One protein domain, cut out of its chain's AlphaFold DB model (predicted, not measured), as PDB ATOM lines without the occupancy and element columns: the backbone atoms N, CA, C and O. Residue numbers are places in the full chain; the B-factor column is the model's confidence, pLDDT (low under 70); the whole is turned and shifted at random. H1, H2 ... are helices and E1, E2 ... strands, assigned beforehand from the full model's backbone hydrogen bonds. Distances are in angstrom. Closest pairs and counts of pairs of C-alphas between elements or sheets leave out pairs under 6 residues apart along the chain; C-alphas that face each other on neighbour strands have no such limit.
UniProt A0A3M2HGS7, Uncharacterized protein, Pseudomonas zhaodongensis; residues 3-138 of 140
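Overview. This is residues 3 to 138 of the 140 residues of an uncharacterized protein of Pseudomonas zhaodongensis (UniProt A0A3M2HGS7). Two sheets lie partly face to face as a sandwich with crossed strands: a curled wall of four strands, E2 E1 E7 E8, and a larger, strongly twisted, branched sheet of E3, E4, E5, E6, E9, E10 and E11. The short helix H1 packs over E10 of the larger sheet, and long loops join E4 to E5 and E10 to E11. The printed part has 136 residues, with named elements in the order E1 E2 E3 E4 E5 H1 E6 E7 E8 E9 E10 E11; the four-stranded sheet is antiparallel and the branched one mixed. The class is mostly strand, with 65 residues, under half, in named elements. The whole is compact, with a radius of gyration of the C-alphas of 14.1 A and spans of 37 by 37 by 29 A.

Along the chain. E1, residues 4 to 9, begins at C-alpha 4 (24.385, -35.882, 33.997) and is 16.1 A long, as is E2, residues 12 to 17. E3 is residues 24 to 29, 15.3 A, and E4 residues 34 to 39, 14.5 A. E5, residues 55 to 57, is joined to H1, residues 58 to 62, by a tight link with 0 residues between them. E6 is residues 72 to 76, E7 residues 80 to 84 and E8 residues 90 to 94. E9, residues 99 to 106, is the longest strand by residues, at 21.7 A; E10, residues 113 to 119, measures 19.4 A. E11, residues 135 to 137, ends at C-alpha 137 (19.973, -25.885, 50.891).

Arrangement. In the sandwich, two sheets face to face, the facing parts are 9.8 A centre to centre and the strands of the one stand at 53 degrees to those of the other. E1 and E2 form a hairpin, with N 14 and O 7 at 2.7 A. E1 and E7 are antiparallel at 162 degrees, with N 6 and O 80 at 2.8 A. In the branched sheet E9 has E6 on one side, with N 76 and O 101 at 2.8 A, and E10 and E11 on the other side, with N 104 and O 115 at 2.8 A and N 100 and O 136 at 2.9 A. E5 is parallel to E10, with N 118 and O 56 at 2.8 A. H1 is on this sheet at a height of 8.1 A, over E10; their closest C-alphas, those of Leu 58 and Ser 119, are 5.5 A apart. In H1 every O i to N i+4 pair is within hydrogen-bond range.

Size, cuts and confidence. The C-alphas farthest apart, those of Glu 11 and Arg 63, are 40.1 A apart. The printed part has no cut. The links E4 to E5 and E10 to E11, 15 residues each, are long. Mean pLDDT of the printed part is 94.4, and no printed residue is under 70.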
ATOM      1  N   GLY A   3      23.691 -39.554  35.839       92.38
ATOM      2  CA  GLY A   3      24.571 -39.638  34.679       92.38
ATOM      3  C   GLY A   3      24.858 -38.286  34.039       92.38
ATOM      4  O   GLY A   3      25.668 -38.212  33.111       92.38
ATOM      5  N   GLY A   4      24.193 -37.229  34.501       96.56
ATOM      6  CA  GLY A   4      24.385 -35.882  33.997       96.56
ATOM      7  C   GLY A   4      23.856 -34.818  34.941       96.56
ATOM      8  O   GLY A   4      23.053 -35.099  35.824       96.56
ATOM      9  N   VAL A   5      24.331 -33.601  34.731       97.81
ATOM     10  CA  VAL A   5      23.899 -32.399  35.435       97.81
ATOM     11  C   VAL A   5      23.719 -31.266  34.440       97.81
ATOM     12  O   VAL A   5      24.315 -31.267  33.362       97.81
ATOM     13  N   GLU A   6      22.893 -30.304  34.808       97.75
ATOM     14  CA  GLU A   6      22.777 -29.030  34.121       97.75
ATOM     15  C   GLU A   6      23.404 -27.960  35.005       97.75
ATOM     16  O   GLU A   6      22.983 -27.781  36.141       97.75
ATOM     17  N   ALA A   7      24.443 -27.297  34.511       95.44
ATOM     18  CA  ALA A   7      25.192 -26.284  35.244       95.44
ATOM     19  C   ALA A   7      25.293 -25.005  34.416       95.44
ATOM     20  O   ALA A   7      25.271 -25.056  33.187       95.44
ATOM     21  N   ARG A   8      25.463 -23.862  35.075       89.62
ATOM     22  CA  ARG A   8      25.511 -22.550  34.428       89.62
ATOM     23  C   ARG A   8      26.852 -21.878  34.681       89.62
ATOM     24  O   ARG A   8      27.366 -21.922  35.791       89.62
ATOM     25  N   ASP A   9      27.381 -21.244  33.643       84.31
ATOM     26  CA  ASP A   9      28.476 -20.276  33.735       84.31
ATOM     27  C   ASP A   9      27.979 -18.951  33.161       84.31
ATOM     28  O   ASP A   9      27.567 -18.911  31.997       84.31
ATOM     29  N   ALA A  10      27.963 -17.898  33.977       79.44
ATOM     30  CA  ALA A  10      27.381 -16.598  33.644       79.44
ATOM     31  C   ALA A  10      25.993 -16.719  32.963       79.44
ATOM     32  O   ALA A  10      24.979 -17.014  33.605       79.44
ATOM     33  N   GLU A  11      25.927 -16.527  31.646       79.69
ATOM     34  CA  GLU A  11      24.684 -16.575  30.868       79.69
ATOM     35  C   GLU A  11      24.413 -17.920  30.182       79.69
ATOM     36  O   GLU A  11      23.321 -18.127  29.655       79.69
ATOM     37  N   LYS A  12      25.363 -18.859  30.198       88.50
ATOM     38  CA  LYS A  12      25.275 -20.098  29.422       88.50
ATOM     39  C   LYS A  12      24.993 -21.309  30.304       88.50
ATOM     40  O   LYS A  12      25.712 -21.564  31.265       88.50
ATOM     41  N   SER A  13      23.968 -22.077  29.932       90.62
ATOM     42  CA  SER A  13      23.689 -23.396  30.509       90.62
ATOM     43  C   SER A  13      24.446 -24.499  29.759       90.62
ATOM     44  O   SER A  13      24.581 -24.462  28.530       90.62
ATOM     45  N   TYR A  14      24.927 -25.492  30.501       93.44
ATOM     46  CA  TYR A  14      25.666 -26.650  30.018       93.44
ATOM     47  C   TYR A  14      25.037 -27.927  30.554       93.44
ATOM     48  O   TYR A  14      24.987 -28.149  31.763       93.44
ATOM     49  N   LYS A  15      24.668 -28.835  29.648       96.25
ATOM     50  CA  LYS A  15      24.388 -30.226  30.011       96.25
ATOM     51  C   LYS A  15      25.691 -31.010  30.024       96.25
ATOM     52  O   LYS A  15      26.302 -31.258  28.983       96.25
ATOM     53  N   VAL A  16      26.116 -31.385  31.219       96.81
ATOM     54  CA  VAL A  16      27.342 -32.127  31.485       96.81
ATOM     55  C   VAL A  16      26.978 -33.580  31.744       96.81
ATOM     56  O   VAL A  16      26.149 -33.873  32.595       96.81
ATOM     57  N   TYR A  17      27.615 -34.507  31.037       96.69
ATOM     58  CA  TYR A  17      27.360 -35.941  31.181       96.69
ATOM     59  C   TYR A  17      28.602 -36.635  31.726       96.69
ATOM     60  O   TYR A  17      29.681 -36.478  31.153       96.69
ATOM     61  N   PHE A  18      28.459 -37.435  32.785       95.38
ATOM     62  CA  PHE A  18      29.582 -38.112  33.448       95.38
ATOM     63  C   PHE A  18      30.513 -38.887  32.490       95.38
ATOM     64  O   PHE A  18      31.735 -38.759  32.639       95.38
ATOM     65  N   PRO A  19      30.005 -39.629  31.474       92.62
ATOM     66  CA  PRO A  19      30.865 -40.353  30.536       92.62
ATOM     67  C   PRO A  19      31.811 -39.458  29.727       92.62
ATOM     68  O   PRO A  19      32.796 -39.955  29.188       92.62
ATOM     69  N   SER A  20      31.534 -38.153  29.629       93.50
ATOM     70  CA  SER A  20      32.436 -37.212  28.972       93.50
ATOM     71  C   SER A  20      33.775 -37.146  29.720       93.50
ATOM     72  O   SER A  20      33.778 -36.881  30.923       93.50
ATOM     73  N   PRO A  21      34.928 -37.291  29.042       88.75
ATOM     74  CA  PRO A  21      36.244 -37.160  29.678       88.75
ATOM     75  C   PRO A  21      36.492 -35.783  30.306       88.75
ATOM     76  O   PRO A  21      37.331 -35.638  31.189       88.75
ATOM     77  N   LYS A  22      35.766 -34.759  29.840       91.75
ATOM     78  CA  LYS A  22      35.871 -33.376  30.319       91.75
ATOM     79  C   LYS A  22      34.736 -32.988  31.267       91.75
ATOM     80  O   LYS A  22      34.592 -31.806  31.556       91.75
ATOM     81  N   ALA A  23      33.904 -33.937  31.715       96.50
ATOM     82  CA  ALA A  23      32.785 -33.600  32.589       96.50
ATOM     83  C   ALA A  23      33.309 -32.993  33.896       96.50
ATOM     84  O   ALA A  23      34.056 -33.643  34.636       96.50
ATOM     85  N   ALA A  24      32.904 -31.756  34.151       97.31
ATOM     86  CA  ALA A  24      33.255 -30.976  35.320       97.31
ATOM     87  C   ALA A  24      32.006 -30.259  35.834       97.31
ATOM     88  O   ALA A  24      31.080 -29.998  35.066       97.31
ATOM     89  N   ILE A  25      31.986 -29.979  37.128       97.81
ATOM     90  CA  ILE A  25      30.874 -29.328  37.821       97.81
ATOM     91  C   ILE A  25      31.451 -28.097  38.527       97.81
ATOM     92  O   ILE A  25      32.545 -28.212  39.086       97.81
ATOM     93  N   PRO A  26      30.777 -26.936  38.495       97.31
ATOM     94  CA  PRO A  26      31.178 -25.782  39.292       97.31
ATOM     95  C   PRO A  26      30.967 -26.079  40.781       97.31
ATOM     96  O   PRO A  26      29.940 -26.637  41.179       97.31
ATOM     97  N   VAL A  27      31.958 -25.745  41.600       97.44
ATOM     98  CA  VAL A  27      32.008 -26.136  43.009       97.44
ATOM     99  C   VAL A  27      32.082 -24.912  43.901       97.44
ATOM    100  O   VAL A  27      32.952 -24.066  43.730       97.44
ATOM    101  N   LEU A  28      31.217 -24.891  44.907       97.12
ATOM    102  CA  LEU A  28      31.279 -23.952  46.016       97.12
ATOM    103  C   LEU A  28      31.697 -24.712  47.274       97.12
ATOM    104  O   LEU A  28      31.146 -25.770  47.582       97.12
ATOM    105  N   GLY A  29      32.683 -24.212  48.002       96.56
ATOM    106  CA  GLY A  29      33.029 -24.772  49.297       96.56
ATOM    107  C   GLY A  29      32.041 -24.372  50.394       96.56
ATOM    108  O   GLY A  29      31.150 -23.545  50.197       96.56
ATOM    109  N   GLN A  30      32.157 -25.004  51.563       93.44
ATOM    110  CA  GLN A  30      31.198 -24.798  52.656       93.44
ATOM    111  C   GLN A  30      31.261 -23.393  53.266       93.44
ATOM    112  O   GLN A  30      30.268 -22.960  53.844       93.44
ATOM    113  N   GLY A  31      32.388 -22.689  53.128       91.88
ATOM    114  CA  GLY A  31      32.533 -21.297  53.545       91.88
ATOM    115  C   GLY A  31      32.099 -20.290  52.479       91.88
ATOM    116  O   GLY A  31      32.287 -19.093  52.678       91.88
ATOM    117  N   GLY A  32      31.542 -20.751  51.353       91.81
ATOM    118  CA  GLY A  32      31.171 -19.896  50.225       91.81
ATOM    119  C   GLY A  32      32.326 -19.595  49.268       91.81
ATOM    120  O   GLY A  32      32.178 -18.753  48.385       91.81
ATOM    121  N   GLU A  33      33.475 -20.258  49.414       94.62
ATOM    122  CA  GLU A  33      34.587 -20.107  48.484       94.62
ATOM    123  C   GLU A  33      34.261 -20.710  47.107       94.62
ATOM    124  O   GLU A  33      33.855 -21.868  47.004       94.62
ATOM    125  N   ASP A  34      34.452 -19.941  46.033       95.06
ATOM    126  CA  ASP A  34      34.351 -20.464  44.667       95.06
ATOM    127  C   ASP A  34      35.605 -21.285  44.342       95.06
ATOM    128  O   ASP A  34      36.724 -20.766  44.284       95.06
ATOM    129  N   LEU A  35      35.420 -22.591  44.155       95.69
ATOM    130  CA  LEU A  35      36.485 -23.538  43.828       95.69
ATOM    131  C   LEU A  35      36.582 -23.808  42.318       95.69
ATOM    132  O   LEU A  35      37.410 -24.621  41.890       95.69
ATOM    133  N   GLY A  36      35.762 -23.121  41.519       95.31
ATOM    134  CA  GLY A  36      35.700 -23.226  40.073       95.31
ATOM    135  C   GLY A  36      35.156 -24.569  39.587       95.31
ATOM    136  O   GLY A  36      34.492 -25.323  40.300       95.31
ATOM    137  N   TRP A  37      35.446 -24.882  38.326       96.25
ATOM    138  CA  TRP A  37      35.017 -26.124  37.689       96.25
ATOM    139  C   TRP A  37      35.955 -27.277  38.046       96.25
ATOM    140  O   TRP A  37      37.122 -27.294  37.650       96.25
ATOM    141  N   VAL A  38      35.431 -28.286  38.742       97.44
ATOM    142  CA  VAL A  38      36.194 -29.472  39.151       97.44
ATOM    143  C   VAL A  38      35.742 -30.693  38.361       97.44
ATOM    144  O   VAL A  38      34.545 -30.928  38.183       97.44
ATOM    145  N   ARG A  39      36.701 -31.511  37.902       97.25
ATOM    146  CA  ARG A  39      36.412 -32.767  37.195       97.25
ATOM    147  C   ARG A  39      35.530 -33.680  38.041       97.25
ATOM    148  O   ARG A  39      35.859 -34.015  39.178       97.25
ATOM    149  N   TRP A  40      34.436 -34.130  37.443       97.88
ATOM    150  CA  TRP A  40      33.483 -35.029  38.076       97.88
ATOM    151  C   TRP A  40      33.986 -36.469  38.013       97.88
ATOM    152  O   TRP A  40      33.958 -37.083  36.947       97.88
ATOM    153  N   GLY A  41      34.432 -36.991  39.154       97.25
ATOM    154  CA  GLY A  41      34.825 -38.380  39.351       97.25
ATOM    155  C   GLY A  41      36.039 -38.840  38.548       97.25
ATOM    156  O   GLY A  41      36.527 -38.149  37.651       97.25
ATOM    157  N   ARG A  42      36.516 -40.048  38.850       95.62
ATOM    158  CA  ARG A  42      37.565 -40.722  38.076       95.62
ATOM    159  C   ARG A  42      36.948 -41.786  37.177       95.62
ATOM    160  O   ARG A  42      36.134 -42.594  37.620       95.62
ATOM    161  N   ARG A  43      37.311 -41.798  35.896       94.00
ATOM    162  CA  ARG A  43      36.776 -42.788  34.948       94.00
ATOM    163  C   ARG A  43      37.502 -44.115  35.124       94.00
ATOM    164  O   ARG A  43      38.636 -44.166  35.595       94.00
ATOM    165  N   LYS A  44      36.849 -45.198  34.709       90.75
ATOM    166  CA  LYS A  44      37.470 -46.524  34.697       90.75
ATOM    167  C   LYS A  44      38.723 -46.499  33.818       90.75
ATOM    168  O   LYS A  44      38.641 -46.109  32.656       90.75
ATOM    169  N   GLY A  45      39.856 -46.914  34.380       89.06
ATOM    170  CA  GLY A  45      41.150 -46.918  33.686       89.06
ATOM    171  C   GLY A  45      41.847 -45.555  33.581       89.06
ATOM    172  O   GLY A  45      42.964 -45.496  33.075       89.06
ATOM    173  N   GLU A  46      41.243 -44.467  34.072       90.44
ATOM    174  CA  GLU A  46      41.948 -43.193  34.237       90.44
ATOM    175  C   GLU A  46      42.964 -43.332  35.385       90.44
ATOM    176  O   GLU A  46      42.598 -43.848  36.447       90.44
ATOM    177  N   PRO A  47      44.228 -42.900  35.224       89.69
ATOM    178  CA  PRO A  47      45.205 -42.955  36.309       89.69
ATOM    179  C   PRO A  47      44.767 -42.087  37.499       89.69
ATOM    180  O   PRO A  47      44.062 -41.092  37.339       89.69
ATOM    181  N   GLY A  48      45.181 -42.472  38.706       89.69
ATOM    182  CA  GLY A  48      44.927 -41.709  39.929       89.69
ATOM    183  C   GLY A  48      44.579 -42.585  41.130       89.69
ATOM    184  O   GLY A  48      44.252 -43.764  40.995       89.69
ATOM    185  N   ALA A  49      44.649 -41.991  42.321       88.88
ATOM    186  CA  ALA A  49      44.440 -42.693  43.590       88.88
ATOM    187  C   ALA A  49      42.990 -42.640  44.108       88.88
ATOM    188  O   ALA A  49      42.631 -43.391  45.015       88.88
ATOM    189  N   SER A  50      42.150 -41.758  43.562       93.25
ATOM    190  CA  SER A  50      40.766 -41.585  44.017       93.25
ATOM    191  C   SER A  50      39.847 -42.732  43.543       93.25
ATOM    192  O   SER A  50      40.216 -43.490  42.639       93.25
ATOM    193  N   PRO A  51      38.673 -42.950  44.161       94.81
ATOM    194  CA  PRO A  51      37.754 -44.019  43.752       94.81
ATOM    195  C   PRO A  51      37.341 -43.935  42.278       94.81
ATOM    196  O   PRO A  51      37.169 -42.852  41.740       94.81
ATOM    197  N   GLU A  52      37.141 -45.069  41.608       95.12
ATOM    198  CA  GLU A  52      36.505 -45.040  40.284       95.12
ATOM    199  C   GLU A  52      35.013 -44.686  40.407       95.12
ATOM    200  O   GLU A  52      34.333 -45.089  41.352       95.12
ATOM    201  N   GLY A  53      34.494 -43.955  39.422       95.62
ATOM    202  CA  GLY A  53      33.129 -43.436  39.394       95.62
ATOM    203  C   GLY A  53      33.054 -41.953  39.755       95.62
ATOM    204  O   GLY A  53      34.065 -41.283  39.939       95.62
ATOM    205  N   GLY A  54      31.832 -41.428  39.826       96.56
ATOM    206  CA  GLY A  54      31.550 -40.026  40.145       96.56
ATOM    207  C   GLY A  54      30.639 -39.830  41.349       96.56
ATOM    208  O   GLY A  54      30.084 -38.744  41.503       96.56
ATOM    209  N   TRP A  55      30.451 -40.856  42.183       97.75
ATOM    210  CA  TRP A  55      29.462 -40.819  43.257       97.75
ATOM    211  C   TRP A  55      29.963 -41.458  44.545       97.75
ATOM    212  O   TRP A  55      30.670 -42.465  44.521       97.75
ATOM    213  N   ALA A  56      29.526 -40.898  45.666       97.75
ATOM    214  CA  ALA A  56      29.827 -41.361  47.009       97.75
ATOM    215  C   ALA A  56      28.515 -41.677  47.736       97.75
ATOM    216  O   ALA A  56      27.660 -40.809  47.881       97.75
ATOM    217  N   LYS A  57      28.306 -42.924  48.175       97.31
ATOM    218  CA  LYS A  57      27.087 -43.285  48.915       97.31
ATOM    219  C   LYS A  57      27.167 -42.714  50.334       97.31
ATOM    220  O   LYS A  57      28.137 -43.007  51.027       97.31
ATOM    221  N   LEU A  58      26.160 -41.954  50.765       97.69
ATOM    222  CA  LEU A  58      26.101 -41.269  52.060       97.69
ATOM    223  C   LEU A  58      26.416 -42.219  53.219       97.69
ATOM    224  O   LEU A  58      27.339 -41.952  53.978       97.69
ATOM    225  N   GLU A  59      25.763 -43.379  53.253       96.81
ATOM    226  CA  GLU A  59      26.004 -44.423  54.257       96.81
ATOM    227  C   GLU A  59      27.483 -44.861  54.318       96.81
ATOM    228  O   GLU A  59      28.038 -45.094  55.388       96.81
ATOM    229  N   THR A  60      28.155 -44.974  53.167       97.31
ATOM    230  CA  THR A  60      29.583 -45.323  53.117       97.31
ATOM    231  C   THR A  60      30.456 -44.185  53.638       97.31
ATOM    232  O   THR A  60      31.499 -44.449  54.231       97.31
ATOM    233  N   ILE A  61      30.050 -42.932  53.421       97.75
ATOM    234  CA  ILE A  61      30.750 -41.763  53.960       97.75
ATOM    235  C   ILE A  61      30.598 -41.721  55.486       97.75
ATOM    236  O   ILE A  61      31.595 -41.573  56.182       97.75
ATOM    237  N   GLU A  62      29.382 -41.905  56.002       97.06
ATOM    238  CA  GLU A  62      29.068 -41.870  57.441       97.06
ATOM    239  C   GLU A  62      29.770 -42.977  58.232       97.06
ATOM    240  O   GLU A  62      30.147 -42.778  59.380       97.06
ATOM    241  N   ARG A  63      30.015 -44.132  57.603       97.56
ATOM    242  CA  ARG A  63      30.797 -45.233  58.188       97.56
ATOM    243  C   ARG A  63      32.321 -45.051  58.058       97.56
ATOM    244  O   ARG A  63      33.057 -46.000  58.307       97.56
ATOM    245  N   GLY A  64      32.803 -43.890  57.608       97.12
ATOM    246  CA  GLY A  64      34.235 -43.583  57.479       97.12
ATOM    247  C   GLY A  64      34.918 -44.149  56.224       97.12
ATOM    248  O   GLY A  64      36.124 -43.999  56.041       97.12
ATOM    249  N   GLY A  65      34.177 -44.754  55.288       97.44
ATOM    250  CA  GLY A  65      34.744 -45.417  54.099       97.44
ATOM    251  C   GLY A  65      35.498 -44.491  53.133       97.44
ATOM    252  O   GLY A  65      36.196 -44.965  52.235       97.44
ATOM    253  N   TRP A  66      35.374 -43.174  53.316       97.88
ATOM    254  CA  TRP A  66      36.057 -42.156  52.522       97.88
ATOM    255  C   TRP A  66      37.236 -41.487  53.237       97.88
ATOM    256  O   TRP A  66      37.998 -40.793  52.570       97.88
ATOM    257  N   GLU A  67      37.446 -41.708  54.540       96.81
ATOM    258  CA  GLU A  67      38.435 -40.974  55.354       96.81
ATOM    259  C   GLU A  67      39.862 -41.049  54.803       96.81
ATOM    260  O   GLU A  67      40.583 -40.052  54.797       96.81
ATOM    261  N   ARG A  68      40.251 -42.201  54.239       95.94
ATOM    262  CA  ARG A  68      41.570 -42.394  53.610       95.94
ATOM    263  C   ARG A  68      41.864 -41.420  52.462       95.94
ATOM    264  O   ARG A  68      43.026 -41.223  52.125       95.94
ATOM    265  N   TYR A  69      40.830 -40.832  51.860       96.38
ATOM    266  CA  TYR A  69      40.943 -39.848  50.782       96.38
ATOM    267  C   TYR A  69      40.934 -38.401  51.278       96.38
ATOM    268  O   TYR A  69      40.991 -37.497  50.448       96.38
ATOM    269  N   LYS A  70      40.842 -38.191  52.601       96.19
ATOM    270  CA  LYS A  70      40.744 -36.878  53.253       96.19
ATOM    271  C   LYS A  70      39.707 -35.971  52.565       96.19
ATOM    272  O   LYS A  70      40.062 -34.912  52.053       96.19
ATOM    273  N   PRO A  71      38.441 -36.413  52.468       97.19
ATOM    274  CA  PRO A  71      37.447 -35.729  51.663       97.19
ATOM    275  C   PRO A  71      37.038 -34.401  52.297       97.19
ATOM    276  O   PRO A  71      36.752 -34.333  53.491       97.19
ATOM    277  N   GLN A  72      36.919 -33.370  51.469       97.44
ATOM    278  CA  GLN A  72      36.289 -32.107  51.828       97.44
ATOM    279  C   GLN A  72      34.828 -32.121  51.363       97.44
ATOM    280  O   GLN A  72      34.530 -32.463  50.217       97.44
ATOM    281  N   ARG A  73      33.898 -31.752  52.248       97.69
ATOM    282  CA  ARG A  73      32.488 -31.535  51.888       97.69
ATOM    283  C   ARG A  73      32.372 -30.223  51.116       97.69
ATOM    284  O   ARG A  73      32.904 -29.209  51.556       97.69
ATOM    285  N   VAL A  74      31.691 -30.253  49.975       98.25
ATOM    286  CA  VAL A  74      31.482 -29.095  49.092       98.25
ATOM    287  C   VAL A  74      30.112 -29.192  48.411       98.25
ATOM    288  O   VAL A  74      29.451 -30.234  48.478       98.25
ATOM    289  N   PHE A  75      29.702 -28.135  47.721       98.50
ATOM    290  CA  PHE A  75      28.460 -28.047  46.962       98.50
ATOM    291  C   PHE A  75      28.734 -28.042  45.454       98.50
ATOM    292  O   PHE A  75      29.574 -27.289  44.967       98.50
ATOM    293  N   GLY A  76      28.028 -28.888  44.703       98.06
ATOM    294  CA  GLY A  76      27.976 -28.842  43.242       98.06
ATOM    295  C   GLY A  76      26.866 -27.904  42.779       98.06
ATOM    296  O   GLY A  76      25.686 -28.194  42.989       98.06
ATOM    297  N   MET A  77      27.244 -26.799  42.139       97.50
ATOM    298  CA  MET A  77      26.347 -25.699  41.776       97.50
ATOM    299  C   MET A  77      25.642 -25.980  40.444       97.50
ATOM    300  O   MET A  77      26.126 -25.641  39.366       97.50
ATOM    301  N   VAL A  78      24.490 -26.640  40.502       97.62
ATOM    302  CA  VAL A  78      23.760 -27.108  39.313       97.62
ATOM    303  C   VAL A  78      22.303 -26.655  39.363       97.62
ATOM    304  O   VAL A  78      21.753 -26.447  40.436       97.62
ATOM    305  N   GLN A  79      21.683 -26.505  38.196       97.12
ATOM    306  CA  GLN A  79      20.260 -26.192  38.033       97.12
ATOM    307  C   GLN A  79      19.418 -27.457  37.881       97.12
ATOM    308  O   GLN A  79      18.213 -27.416  38.083       97.12
ATOM    309  N   GLY A  80      20.045 -28.584  37.548       97.69
ATOM    310  CA  GLY A  80      19.355 -29.858  37.432       97.69
ATOM    311  C   GLY A  80      20.308 -31.042  37.427       97.69
ATOM    312  O   GLY A  80      21.518 -30.905  37.223       97.69
ATOM    313  N   TYR A  81      19.755 -32.227  37.637       97.69
ATOM    314  CA  TYR A  81      20.462 -33.501  37.550       97.69
ATOM    315  C   TYR A  81      19.644 -34.516  36.759       97.69
ATOM    316  O   TYR A  81      18.438 -34.373  36.579       97.69
ATOM    317  N   MET A  82      20.320 -35.541  36.250       96.75
ATOM    318  CA  MET A  82      19.718 -36.538  35.378       96.75
ATOM    319  C   MET A  82      19.972 -37.944  35.883       96.75
ATOM    320  O   MET A  82      21.120 -38.381  35.964       96.75
ATOM    321  N   GLU A  83      18.897 -38.678  36.136       94.50
ATOM    322  CA  GLU A  83      18.938 -40.106  36.418       94.50
ATOM    323  C   GLU A  83      18.581 -40.922  35.177       94.50
ATOM    324  O   GLU A  83      17.850 -40.476  34.293       94.50
ATOM    325  N   LYS A  84      19.119 -42.141  35.112       90.75
ATOM    326  CA  LYS A  84      18.721 -43.127  34.107       90.75
ATOM    327  C   LYS A  84      17.966 -44.253  34.776       90.75
ATOM    328  O   LYS A  84      18.487 -44.832  35.730       90.75
ATOM    329  N   ASP A  85      16.794 -44.564  34.238       89.44
ATOM    330  CA  ASP A  85      16.023 -45.725  34.667       89.44
ATOM    331  C   ASP A  85      16.629 -47.046  34.155       89.44
ATOM    332  O   ASP A  85      17.610 -47.067  33.398       89.44
ATOM    333  N   ALA A  86      16.026 -48.171  34.546       87.25
ATOM    334  CA  ALA A  86      16.443 -49.506  34.110       87.25
ATOM    335  C   ALA A  86      16.374 -49.708  32.580       87.25
ATOM    336  O   ALA A  86      17.139 -50.502  32.029       87.25
ATOM    337  N   ALA A  87      15.511 -48.966  31.876       90.62
ATOM    338  CA  ALA A  87      15.410 -48.972  30.415       90.62
ATOM    339  C   ALA A  87      16.436 -48.039  29.735       90.62
ATOM    340  O   ALA A  87      16.519 -47.992  28.505       90.62
ATOM    341  N   ARG A  88      17.284 -47.358  30.523       88.31
ATOM    342  CA  ARG A  88      18.274 -46.350  30.109       88.31
ATOM    343  C   ARG A  88      17.659 -45.043  29.598       88.31
ATOM    344  O   ARG A  88      18.371 -44.268  28.947       88.31
ATOM    345  N   THR A  89      16.394 -44.779  29.914       92.06
ATOM    346  CA  THR A  89      15.733 -43.499  29.638       92.06
ATOM    347  C   THR A  89      16.256 -42.445  30.605       92.06
ATOM    348  O   THR A  89      16.382 -42.704  31.800       92.06
ATOM    349  N   SER A  90      16.587 -41.266  30.081       93.88
ATOM    350  CA  SER A  90      17.070 -40.139  30.879       93.88
ATOM    351  C   SER A  90      15.897 -39.340  31.445       93.88
ATOM    352  O   SER A  90      15.083 -38.832  30.677       93.88
ATOM    353  N   HIS A  91      15.877 -39.159  32.762       94.88
ATOM    354  CA  HIS A  91      14.911 -38.337  33.493       94.88
ATOM    355  C   HIS A  91      15.648 -37.167  34.134       94.88
ATOM    356  O   HIS A  91      16.620 -37.382  34.856       94.88
ATOM    357  N   TRP A  92      15.229 -35.941  33.823       96.88
ATOM    358  CA  TRP A  92      15.830 -34.716  34.353       96.88
ATOM    359  C   TRP A  92      14.983 -34.167  35.494       96.88
ATOM    360  O   TRP A  92      13.759 -34.141  35.395       96.88
ATOM    361  N   PHE A  93      15.660 -33.717  36.542       96.56
ATOM    362  CA  PHE A  93      15.073 -33.142  37.742       96.56
ATOM    363  C   PHE A  93      15.714 -31.788  37.993       96.56
ATOM    364  O   PHE A  93      16.942 -31.670  37.942       96.56
ATOM    365  N   ASP A  94      14.885 -30.792  38.277       97.31
ATOM    366  CA  ASP A  94      15.359 -29.464  38.634       97.31
ATOM    367  C   ASP A  94      15.915 -29.467  40.064       97.31
ATOM    368  O   ASP A  94      15.440 -30.181  40.951       97.31
ATOM    369  N   VAL A  95      16.947 -28.659  40.282       97.12
ATOM    370  CA  VAL A  95      17.416 -28.290  41.617       97.12
ATOM    371  C   VAL A  95      16.783 -26.953  41.962       97.12
ATOM    372  O   VAL A  95      16.928 -25.975  41.228       97.12
ATOM    373  N   GLU A  96      16.068 -26.918  43.083       96.25
ATOM    374  CA  GLU A  96      15.391 -25.708  43.538       96.25
ATOM    375  C   GLU A  96      16.382 -24.548  43.753       96.25
ATOM    376  O   GLU A  96      17.513 -24.764  44.203       96.25
ATOM    377  N   PRO A  97      15.978 -23.293  43.485       94.62
ATOM    378  CA  PRO A  97      16.797 -22.132  43.809       94.62
ATOM    379  C   PRO A  97      17.254 -22.143  45.274       94.62
ATOM    380  O   PRO A  97      16.494 -22.475  46.181       94.62
ATOM    381  N   GLY A  98      18.518 -21.786  45.508       95.25
ATOM    382  CA  GLY A  98      19.122 -21.828  46.844       95.25
ATOM    383  C   GLY A  98      19.537 -23.226  47.314       95.25
ATOM    384  O   GLY A  98      20.055 -23.344  48.420       95.25
ATOM    385  N   HIS A  99      19.362 -24.266  46.494       97.38
ATOM    386  CA  HIS A  99      19.866 -25.610  46.760       97.38
ATOM    387  C   HIS A  99      21.032 -25.973  45.838       97.38
ATOM    388  O   HIS A  99      21.265 -25.355  44.800       97.38
ATOM    389  N   ALA A 100      21.774 -27.004  46.232       97.81
ATOM    390  CA  ALA A 100      22.876 -27.560  45.462       97.81
ATOM    391  C   ALA A 100      22.997 -29.070  45.688       97.81
ATOM    392  O   ALA A 100      22.430 -29.627  46.633       97.81
ATOM    393  N   LEU A 101      23.778 -29.741  44.837       98.25
ATOM    394  CA  LEU A 101      24.179 -31.123  45.092       98.25
ATOM    395  C   LEU A 101      25.219 -31.161  46.209       98.25
ATOM    396  O   LEU A 101      26.207 -30.430  46.162       98.25
ATOM    397  N   GLN A 102      25.064 -32.065  47.171       98.44
ATOM    398  CA  GLN A 102      26.154 -32.375  48.086       98.44
ATOM    399  C   GLN A 102      27.223 -33.186  47.369       98.44
ATOM    400  O   GLN A 102      26.929 -34.170  46.687       98.44
ATOM    401  N   CYS A 103      28.479 -32.810  47.578       98.56
ATOM    402  CA  CYS A 103      29.621 -33.441  46.943       98.56
ATOM    403  C   CYS A 103      30.768 -33.673  47.938       98.56
ATOM    404  O   CYS A 103      30.871 -33.024  48.981       98.56
ATOM    405  N   LEU A 104      31.655 -34.604  47.584       98.56
ATOM    406  CA  LEU A 104      32.985 -34.737  48.169       98.56
ATOM    407  C   LEU A 104      34.033 -34.287  47.160       98.56
ATOM    408  O   LEU A 104      34.056 -34.771  46.028       98.56
ATOM    409  N   LEU A 105      34.922 -33.406  47.591       98.31
ATOM    410  CA  LEU A 105      36.150 -33.067  46.895       98.31
ATOM    411  C   LEU A 105      37.298 -33.868  47.515       98.31
ATOM    412  O   LEU A 105      37.469 -33.874  48.730       98.31
ATOM    413  N   VAL A 106      38.072 -34.559  46.685       97.75
ATOM    414  CA  VAL A 106      39.272 -35.302  47.109       97.75
ATOM    415  C   VAL A 106      40.433 -34.992  46.175       97.75
ATOM    416  O   VAL A 106      40.213 -34.634  45.016       97.75
ATOM    417  N   GLY A 107      41.654 -35.219  46.655       95.19
ATOM    418  CA  GLY A 107      42.879 -34.942  45.905       95.19
ATOM    419  C   GLY A 107      43.262 -33.461  45.925       95.19
ATOM    420  O   GLY A 107      42.579 -32.632  46.521       95.19
ATOM    421  N   GLU A 108      44.363 -33.135  45.257       91.25
ATOM    422  CA  GLU A 108      44.943 -31.789  45.217       91.25
ATOM    423  C   GLU A 108      45.332 -31.414  43.781       91.25
ATOM    424  O   GLU A 108      45.463 -32.283  42.917       91.25
ATOM    425  N   GLY A 109      45.461 -30.112  43.508       89.44
ATOM    426  CA  GLY A 109      45.843 -29.602  42.188       89.44
ATOM    427  C   GLY A 109      44.976 -30.157  41.051       89.44
ATOM    428  O   GLY A 109      43.742 -30.067  41.098       89.44
ATOM    429  N   ASP A 110      45.640 -30.744  40.055       86.88
ATOM    430  CA  ASP A 110      45.030 -31.335  38.853       86.88
ATOM    431  C   ASP A 110      44.406 -32.723  39.092       86.88
ATOM    432  O   ASP A 110      43.587 -33.202  38.296       86.88
ATOM    433  N   ASP A 111      44.731 -33.358  40.221       91.12
ATOM    434  CA  ASP A 111      44.171 -34.645  40.639       91.12
ATOM    435  C   ASP A 111      42.882 -34.494  41.447       91.12
ATOM    436  O   ASP A 111      42.246 -35.494  41.795       91.12
ATOM    437  N   ARG A 112      42.440 -33.252  41.693       95.31
ATOM    438  CA  ARG A 112      41.147 -32.984  42.323       95.31
ATOM    439  C   ARG A 112      40.020 -33.659  41.557       95.31
ATOM    440  O   ARG A 112      39.896 -33.513  40.336       95.31
ATOM    441  N   ARG A 113      39.182 -34.399  42.277       97.44
ATOM    442  CA  ARG A 113      37.988 -35.054  41.737       97.44
ATOM    443  C   ARG A 113      36.798 -34.798  42.647       97.44
ATOM    444  O   ARG A 113      36.900 -34.918  43.866       97.44
ATOM    445  N   LEU A 114      35.675 -34.468  42.021       98.44
ATOM    446  CA  LEU A 114      34.397 -34.247  42.680       98.44
ATOM    447  C   LEU A 114      33.542 -35.514  42.615       98.44
ATOM    448  O   LEU A 114      33.409 -36.106  41.546       98.44
ATOM    449  N   TYR A 115      32.924 -35.903  43.723       98.56
ATOM    450  CA  TYR A 115      32.017 -37.046  43.803       98.56
ATOM    451  C   TYR A 115      30.666 -36.591  44.331       98.56
ATOM    452  O   TYR A 115      30.585 -36.082  45.445       98.56
ATOM    453  N   VAL A 116      29.604 -36.803  43.557       98.56
ATOM    454  CA  VAL A 116      28.233 -36.480  43.966       98.56
ATOM    455  C   VAL A 116      27.813 -37.428  45.085       98.56
ATOM    456  O   VAL A 116      27.886 -38.652  44.946       98.56
ATOM    457  N   VAL A 117      27.382 -36.878  46.213       98.50
ATOM    458  CA  VAL A 117      26.864 -37.666  47.328       98.50
ATOM    459  C   VAL A 117      25.502 -38.226  46.937       98.50
ATOM    460  O   VAL A 117      24.668 -37.528  46.365       98.50
ATOM    461  N   THR A 118      25.282 -39.503  47.229       97.75
ATOM    462  CA  THR A 118      24.039 -40.205  46.902       97.75
ATOM    463  C   THR A 118      23.452 -40.917  48.108       97.75
ATOM    464  O   THR A 118      24.186 -41.498  48.904       97.75
ATOM    465  N   SER A 119      22.132 -40.911  48.230       95.50
ATOM    466  CA  SER A 119      21.362 -41.619  49.257       95.50
ATOM    467  C   SER A 119      20.386 -42.603  48.611       95.50
ATOM    468  O   SER A 119      20.419 -42.817  47.398       95.50
ATOM    469  N   SER A 120      19.513 -43.209  49.415       92.94
ATOM    470  CA  SER A 120      18.326 -43.893  48.897       92.94
ATOM    471  C   SER A 120      17.407 -42.898  48.172       92.94
ATOM    472  O   SER A 120      17.360 -41.729  48.575       92.94
ATOM    473  N   PRO A 121      16.686 -43.336  47.127       91.50
ATOM    474  CA  PRO A 121      15.724 -42.494  46.425       91.50
ATOM    475  C   PRO A 121      14.505 -42.156  47.290       91.50
ATOM    476  O   PRO A 121      14.109 -42.971  48.130       91.50
ATOM    477  N   PRO A 122      13.861 -40.996  47.054       89.62
ATOM    478  CA  PRO A 122      12.497 -40.753  47.507       89.62
ATOM    479  C   PRO A 122      11.554 -41.856  47.010       89.62
ATOM    480  O   PRO A 122      11.742 -42.388  45.913       89.62
ATOM    481  N   SER A 123      10.519 -42.186  47.788       89.44
ATOM    482  CA  SER A 123       9.601 -43.294  47.474       89.44
ATOM    483  C   SER A 123       9.005 -43.195  46.064       89.44
ATOM    484  O   SER A 123       8.957 -44.196  45.350       89.44
ATOM    485  N   GLU A 124       8.632 -41.987  45.634       90.00
ATOM    486  CA  GLU A 124       8.065 -41.693  44.309       90.00
ATOM    487  C   GLU A 124       9.032 -41.926  43.132       90.00
ATOM    488  O   GLU A 124       8.582 -42.162  42.011       90.00
ATOM    489  N   TYR A 125      10.345 -41.937  43.380       89.12
ATOM    490  CA  TYR A 125      11.388 -42.146  42.364       89.12
ATOM    491  C   TYR A 125      12.168 -43.452  42.548       89.12
ATOM    492  O   TYR A 125      13.118 -43.724  41.812       89.12
ATOM    493  N   SER A 126      11.751 -44.301  43.491       89.38
ATOM    494  CA  SER A 126      12.396 -45.589  43.777       89.38
ATOM    495  C   SER A 126      12.430 -46.554  42.583       89.38
ATOM    496  O   SER A 126      13.295 -47.425  42.519       89.38
ATOM    497  N   TRP A 127      11.539 -46.367  41.606       85.44
ATOM    498  CA  TRP A 127      11.493 -47.133  40.358       85.44
ATOM    499  C   TRP A 127      12.606 -46.765  39.360       85.44
ATOM    500  O   TRP A 127      12.874 -47.541  38.444       85.44
ATOM    501  N   ILE A 128      13.255 -45.604  39.517       83.38
ATOM    502  CA  ILE A 128      14.288 -45.123  38.589       83.38
ATOM    503  C   ILE A 128      15.626 -45.802  38.886       83.38
ATOM    504  O   ILE A 128      16.238 -46.388  37.994       83.38
ATOM    505  N   HIS A 129      16.106 -45.716  40.130       82.25
ATOM    506  CA  HIS A 129      17.407 -46.261  40.513       82.25
ATOM    507  C   HIS A 129      17.536 -46.463  42.028       82.25
ATOM    508  O   HIS A 129      16.909 -45.762  42.812       82.25
ATOM    509  N   ASP A 130      18.444 -47.348  42.451       87.31
ATOM    510  CA  ASP A 130      18.745 -47.640  43.865       87.31
ATOM    511  C   ASP A 130      19.489 -46.519  44.621       87.31
ATOM    512  O   ASP A 130      19.749 -46.628  45.821       87.31
ATOM    513  N   ARG A 131      19.873 -45.452  43.916       90.69
ATOM    514  CA  ARG A 131      20.677 -44.346  44.431       90.69
ATOM    515  C   ARG A 131      20.183 -43.043  43.842       90.69
ATOM    516  O   ARG A 131      19.883 -42.989  42.652       90.69
ATOM    517  N   TRP A 132      20.175 -42.010  44.671       95.38
ATOM    518  CA  TRP A 132      19.638 -40.697  44.344       95.38
ATOM    519  C   TRP A 132      20.596 -39.589  44.769       95.38
ATOM    520  O   TRP A 132      21.164 -39.700  45.858       95.38
ATOM    521  N   PRO A 133      20.823 -38.544  43.957       97.00
ATOM    522  CA  PRO A 133      21.673 -37.423  44.338       97.00
ATOM    523  C   PRO A 133      21.119 -36.707  45.558       97.00
ATOM    524  O   PRO A 133      19.932 -36.401  45.630       97.00
ATOM    525  N   LEU A 134      21.992 -36.427  46.518       97.12
ATOM    526  CA  LEU A 134      21.607 -35.680  47.700       97.12
ATOM    527  C   LEU A 134      21.620 -34.185  47.376       97.12
ATOM    528  O   LEU A 134      22.679 -33.615  47.112       97.12
ATOM    529  N   VAL A 135      20.443 -33.567  47.399       97.19
ATOM    530  CA  VAL A 135      20.241 -32.123  47.237       97.19
ATOM    531  C   VAL A 135      20.034 -31.507  48.619       97.19
ATOM    532  O   VAL A 135      19.334 -32.087  49.448       97.19
ATOM    533  N   SER A 136      20.633 -30.349  48.890       95.50
ATOM    534  CA  SER A 136      20.410 -29.624  50.148       95.50
ATOM    535  C   SER A 136      20.456 -28.108  49.962       95.50
ATOM    536  O   SER A 136      21.095 -27.649  49.012       95.50
ATOM    537  N   PRO A 137      19.833 -27.334  50.873       96.00
ATOM    538  CA  PRO A 137      19.973 -25.885  50.891       96.00
ATOM    539  C   PRO A 137      21.442 -25.476  51.015       96.00
ATOM    540  O   PRO A 137      22.233 -26.149  51.687       96.00
ATOM    541  N   LEU A 138      21.796 -24.362  50.386       92.94
ATOM    542  CA  LEU A 138      23.051 -23.672  50.646       92.94
ATOM    543  C   LEU A 138      22.982 -22.995  52.026       92.94
ATOM    544  O   LEU A 138      21.915 -22.510  52.411       92.94
TER     545      LEU A 138